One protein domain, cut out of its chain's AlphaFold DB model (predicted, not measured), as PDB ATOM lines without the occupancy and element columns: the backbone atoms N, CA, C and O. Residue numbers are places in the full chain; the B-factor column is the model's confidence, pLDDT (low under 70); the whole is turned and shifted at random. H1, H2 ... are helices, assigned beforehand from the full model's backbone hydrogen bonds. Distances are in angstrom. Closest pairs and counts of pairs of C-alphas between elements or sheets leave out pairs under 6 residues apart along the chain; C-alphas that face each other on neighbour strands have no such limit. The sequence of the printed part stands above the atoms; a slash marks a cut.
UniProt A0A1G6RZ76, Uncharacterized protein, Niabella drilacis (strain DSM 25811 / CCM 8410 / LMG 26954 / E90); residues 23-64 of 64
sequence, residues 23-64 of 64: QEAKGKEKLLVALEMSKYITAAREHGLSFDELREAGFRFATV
ATOM      1  N   GLN A  23     157.028 158.508 132.510       86.38
ATOM      2  CA  GLN A  23     155.606 158.169 132.646       86.38
ATOM      3  C   GLN A  23     155.228 156.943 131.807       86.38
ATOM      4  O   GLN A  23     154.433 156.117 132.253       86.38
ATOM      5  N   GLU A  24     155.811 156.812 130.615       88.44
ATOM      6  CA  GLU A  24     155.553 155.701 129.692       88.44
ATOM      7  C   GLU A  24     156.300 154.415 130.089       88.44
ATOM      8  O   GLU A  24     155.783 153.315 129.882       88.44
ATOM      9  N   ALA A  25     157.482 154.536 130.704       87.31
ATOM     10  CA  ALA A  25     158.334 153.407 131.065       87.31
ATOM     11  C   ALA A  25     157.725 152.493 132.144       87.31
ATOM     12  O   ALA A  25     157.282 152.939 133.212       87.31
ATOM     13  N   LYS A  26     157.796 151.172 131.924       88.19
ATOM     14  CA  LYS A  26     157.319 150.151 132.877       88.19
ATOM     15  C   LYS A  26     158.429 149.186 133.297       88.19
ATOM     16  O   LYS A  26     159.345 148.870 132.544       88.19
ATOM     17  N   GLY A  27     158.344 148.687 134.533       87.25
ATOM     18  CA  GLY A  27     159.280 147.688 135.061       87.25
ATOM     19  C   GLY A  27     160.749 148.107 134.920       87.25
ATOM     20  O   GLY A  27     161.154 149.146 135.439       87.25
ATOM     21  N   LYS A  28     161.538 147.300 134.199       85.44
ATOM     22  CA  LYS A  28     162.982 147.514 133.986       85.44
ATOM     23  C   LYS A  28     163.304 148.755 133.143       85.44
ATOM     24  O   LYS A  28     164.401 149.289 133.261       85.44
ATOM     25  N   GLU A  29     162.362 149.253 132.343       83.81
ATOM     26  CA  GLU A  29     162.575 150.444 131.511       83.81
ATOM     27  C   GLU A  29     162.755 151.707 132.353       83.81
ATOM     28  O   GLU A  29     163.535 152.578 131.984       83.81
ATOM     29  N   LYS A  30     162.119 151.788 133.531       82.31
ATOM     30  CA  LYS A  30     162.309 152.922 134.451       82.31
ATOM     31  C   LYS A  30     163.768 153.074 134.873       82.31
ATOM     32  O   LYS A  30     164.256 154.193 135.003       82.31
ATOM     33  N   LEU A  31     164.470 151.953 135.044       84.44
ATOM     34  CA  LEU A  31     165.894 151.950 135.366       84.44
ATOM     35  C   LEU A  31     166.726 152.478 134.190       84.44
ATOM     36  O   LEU A  31     167.642 153.267 134.396       84.44
ATOM     37  N   LEU A  32     166.383 152.087 132.959       86.56
ATOM     38  CA  LEU A  32     167.059 152.580 131.754       86.56
ATOM     39  C   LEU A  32     166.869 154.091 131.583       86.56
ATOM     40  O   LEU A  32     167.839 154.797 131.319       86.56
ATOM     41  N   VAL A  33     165.653 154.595 131.810       85.94
ATOM     42  CA  VAL A  33     165.368 156.038 131.773       85.94
ATOM     43  C   VAL A  33     166.158 156.782 132.852       85.94
ATOM     44  O   VAL A  33     166.767 157.806 132.555       85.94
ATOM     45  N   ALA A  34     166.231 156.250 134.076       83.44
ATOM     46  CA  ALA A  34     167.026 156.850 135.148       83.44
ATOM     47  C   ALA A  34     168.533 156.895 134.819       83.44
ATOM     48  O   ALA A  34     169.196 157.900 135.082       83.44
ATOM     49  N   LEU A  35     169.077 155.839 134.201       85.81
ATOM     50  CA  LEU A  35     170.475 155.804 133.751       85.81
ATOM     51  C   LEU A  35     170.752 156.846 132.660       85.81
ATOM     52  O   LEU A  35     171.790 157.506 132.674       85.81
ATOM     53  N   GLU A  36     169.826 157.018 131.722       86.06
ATOM     54  CA  GLU A  36     169.938 158.021 130.662       86.06
ATOM     55  C   GLU A  36     169.848 159.450 131.213       86.06
ATOM     56  O   GLU A  36     170.662 160.299 130.848       86.06
ATOM     57  N   MET A  37     168.946 159.695 132.172       84.38
ATOM     58  CA  MET A  37     168.883 160.960 132.911       84.38
ATOM     59  C   MET A  37     170.196 161.257 133.643       84.38
ATOM     60  O   MET A  37     170.682 162.383 133.596       84.38
ATOM     61  N   SER A  38     170.806 160.257 134.289       83.75
ATOM     62  CA  SER A  38     172.086 160.423 134.994       83.75
ATOM     63  C   SER A  38     173.230 160.822 134.050       83.75
ATOM     64  O   SER A  38     174.012 161.723 134.371       83.75
ATOM     65  N   LYS A  39     173.294 160.225 132.852       84.19
ATOM     66  CA  LYS A  39     174.261 160.622 131.815       84.19
ATOM     67  C   LYS A  39     174.042 162.062 131.363       84.19
ATOM     68  O   LYS A  39     175.005 162.817 131.275       84.19
ATOM     69  N   TYR A  40     172.787 162.453 131.137       82.44
ATOM     70  CA  TYR A  40     172.453 163.826 130.763       82.44
ATOM     71  C   TYR A  40     172.873 164.831 131.838       82.44
ATOM     72  O   TYR A  40     173.521 165.823 131.530       82.44
ATOM     73  N   ILE A  41     172.546 164.555 133.100       82.94
ATOM     74  CA  ILE A  41     172.934 165.390 134.241       82.94
ATOM     75  C   ILE A  41     174.456 165.560 134.289       82.94
ATOM     76  O   ILE A  41     174.944 166.664 134.513       82.94
ATOM     77  N   THR A  42     175.205 164.481 134.060       83.94
ATOM     78  CA  THR A  42     176.673 164.514 134.056       83.94
ATOM     79  C   THR A  42     177.198 165.418 132.941       83.94
ATOM     80  O   THR A  42     177.940 166.353 133.226       83.94
ATOM     81  N   ALA A  43     176.734 165.223 131.703       82.19
ATOM     82  CA  ALA A  43     177.126 166.057 130.567       82.19
ATOM     83  C   ALA A  43     176.723 167.532 130.759       82.19
ATOM     84  O   ALA A  43     177.499 168.442 130.488       82.19
ATOM     85  N   ALA A  44     175.527 167.797 131.289       79.44
ATOM     86  CA  ALA A  44     175.076 169.154 131.576       79.44
ATOM     87  C   ALA A  44     175.998 169.862 132.584       79.44
ATOM     88  O   ALA A  44     176.312 171.039 132.407       79.44
ATOM     89  N   ARG A  45     176.489 169.138 133.597       82.69
ATOM     90  CA  ARG A  45     177.479 169.666 134.545       82.69
ATOM     91  C   ARG A  45     178.842 169.912 133.900       82.69
ATOM     92  O   ARG A  45     179.470 170.913 134.223       82.69
ATOM     93  N   GLU A  46     179.284 169.051 132.984       81.94
ATOM     94  CA  GLU A  46     180.518 169.267 132.204       81.94
ATOM     95  C   GLU A  46     180.437 170.533 131.337       81.94
ATOM     96  O   GLU A  46     181.430 171.236 131.168       81.94
ATOM     97  N   HIS A  47     179.239 170.877 130.858       80.44
ATOM     98  CA  HIS A  47     178.963 172.121 130.138       80.44
ATOM     99  C   HIS A  47     178.703 173.336 131.048       80.44
ATOM    100  O   HIS A  47     178.371 174.412 130.549       80.44
ATOM    101  N   GLY A  48     178.877 173.191 132.365       79.81
ATOM    102  CA  GLY A  48     178.826 174.295 133.321       79.81
ATOM    103  C   GLY A  48     177.460 174.570 133.947       79.81
ATOM    104  O   GLY A  48     177.345 175.553 134.673       79.81
ATOM    105  N   LEU A  49     176.442 173.723 133.726       79.94
ATOM    106  CA  LEU A  49     175.170 173.872 134.442       79.94
ATOM    107  C   LEU A  49     175.349 173.521 135.922       79.94
ATOM    108  O   LEU A  49     175.882 172.468 136.291       79.94
ATOM    109  N   SER A  50     174.843 174.401 136.773       81.25
ATOM    110  CA  SER A  50     174.810 174.222 138.216       81.25
ATOM    111  C   SER A  50     173.756 173.194 138.646       81.25
ATOM    112  O   SER A  50     172.800 172.875 137.934       81.25
ATOM    113  N   PHE A  51     173.913 172.677 139.867       75.31
ATOM    114  CA  PHE A  51     172.912 171.801 140.478       75.31
ATOM    115  C   PHE A  51     171.555 172.484 140.645       75.31
ATOM    116  O   PHE A  51     170.533 171.814 140.513       75.31
ATOM    117  N   ASP A  52     171.531 173.790 140.916       78.94
ATOM    118  CA  ASP A  52     170.286 174.540 141.067       78.94
ATOM    119  C   ASP A  52     169.530 174.648 139.744       78.94
ATOM    120  O   ASP A  52     168.339 174.354 139.717       78.94
ATOM    121  N   GLU A  53     170.217 174.926 138.634       75.19
ATOM    122  CA  GLU A  53     169.600 174.941 137.299       75.19
ATOM    123  C   GLU A  53     169.028 173.571 136.917       75.19
ATOM    124  O   GLU A  53     167.933 173.461 136.366       75.19
ATOM    125  N   LEU A  54     169.740 172.496 137.258       75.50
ATOM    126  CA  LEU A  54     169.271 171.130 137.029       75.50
ATOM    127  C   LEU A  54     168.092 170.761 137.947       75.50
ATOM    128  O   LEU A  54     167.151 170.090 137.520       75.50
ATOM    129  N   ARG A  55     168.095 171.227 139.196       77.00
ATOM    130  CA  ARG A  55     166.988 171.022 140.136       77.00
ATOM    131  C   ARG A  55     165.742 171.798 139.712       77.00
ATOM    132  O   ARG A  55     164.647 171.244 139.757       77.00
ATOM    133  N   GLU A  56     165.890 173.041 139.262       71.38
ATOM    134  CA  GLU A  56     164.803 173.842 138.683       71.38
ATOM    135  C   GLU A  56     164.280 173.261 137.369       71.38
ATOM    136  O   GLU A  56     163.114 173.462 137.006       71.38
ATOM    137  N   ALA A  57     165.125 172.520 136.657       66.56
ATOM    138  CA  ALA A  57     164.719 171.697 135.537       66.56
ATOM    139  C   ALA A  57     163.961 170.421 135.978       66.56
ATOM    140  O   ALA A  57     163.457 169.669 135.161       66.56
ATOM    141  N   GLY A  58     163.800 170.150 137.269       64.06
ATOM    142  CA  GLY A  58     163.052 168.978 137.727       64.06
ATOM    143  C   GLY A  58     163.845 167.674 137.638       64.06
ATOM    144  O   GLY A  58     163.266 166.598 137.814       64.06
ATOM    145  N   PHE A  59     165.166 167.744 137.437       71.38
ATOM    146  CA  PHE A  59     166.024 166.590 137.668       71.38
ATOM    147  C   PHE A  59     166.083 166.306 139.169       71.38
ATOM    148  O   PHE A  59     166.460 167.154 139.979       71.38
ATOM    149  N   ARG A  60     165.695 165.085 139.547       66.44
ATOM    150  CA  ARG A  60     165.854 164.588 140.913       66.44
ATOM    151  C   ARG A  60     167.173 163.845 141.004       66.44
ATOM    152  O   ARG A  60     167.357 162.807 140.375       66.44
ATOM    153  N   PHE A  61     168.079 164.391 141.797       63.59
ATOM    154  CA  PHE A  61     169.302 163.711 142.178       63.59
ATOM    155  C   PHE A  61     168.944 162.716 143.277       63.59
ATOM    156  O   PHE A  61     168.299 163.093 144.255       63.59
ATOM    157  N   ALA A  62     169.318 161.449 143.111       53.97
ATOM    158  CA  ALA A  62     169.301 160.531 144.237       53.97
ATOM    159  C   ALA A  62     170.337 161.050 145.242       53.97
ATOM    160  O   ALA A  62     171.536 161.014 144.965       53.97
ATOM    161  N   THR A  63     169.880 161.610 146.361       44.25
ATOM    162  CA  THR A  63     170.729 161.751 147.542       44.25
ATOM    163  C   THR A  63     171.140 160.343 147.946       44.25
ATOM    164  O   THR A  63     170.272 159.485 148.122       44.25
ATOM    165  N   VAL A  64     172.451 160.105 147.982       35.12
ATOM    166  CA  VAL A  64     173.029 158.884 148.559       35.12
ATOM    167  C   VAL A  64     172.636 158.803 150.028       35.12
ATOM    168  O   VAL A  64     172.651 159.873 150.681       35.12
TER     169      VAL A  64
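What this domain is: This is residues 23 to 64 of the 64 residues of an uncharacterized protein of Niabella drilacis (strain DSM 25811 / CCM 8410 / LMG 26954 / E90) (UniProt A0A1G6RZ76). One long helix, H1, makes the length of the domain; after it the chain folds back into a short helix, H2, set slantwise near H1, and a tail without a named element follows. Residues 23 to 28 make a hook before H1. The printed part has 42 residues, with two named helices, H1 then H2, and no named strand; its class is all helix. It is only just loose, close to compact, with a radius of gyration of the C-alphas of 11.3 A, and only just elongated, spanning 32 by 21 by 16 A.

Where its parts are: H1, residues 29 to 46, begins at C-alpha 29 (162.575, 150.444, 131.511) and is 26.0 A long from first to last C-alpha. H2, residues 51 to 56, is 8.6 A long and ends at C-alpha 56 (164.803, 173.842, 138.683).

How they stand to each other: H1 and H2 are close but not clearly touching; their closest C-alphas, of Ile 41 and Leu 54, are 7.4 A apart. They run opposite ways at a steep tilt of 56 degrees. In H1 and H2 every O i to N i+4 pair is within hydrogen-bond range.

The domain as a whole: The C-alphas farthest apart, of Gly 27 and Gly 48, are 33.1 A apart. The printed part has no cut, and the link from H1 to H2 is tight. Residues 26 to 32, of which 29 to 32 belong to H1, stand free. Residues 57 to 58 and 60 to 64 have pLDDT under 70.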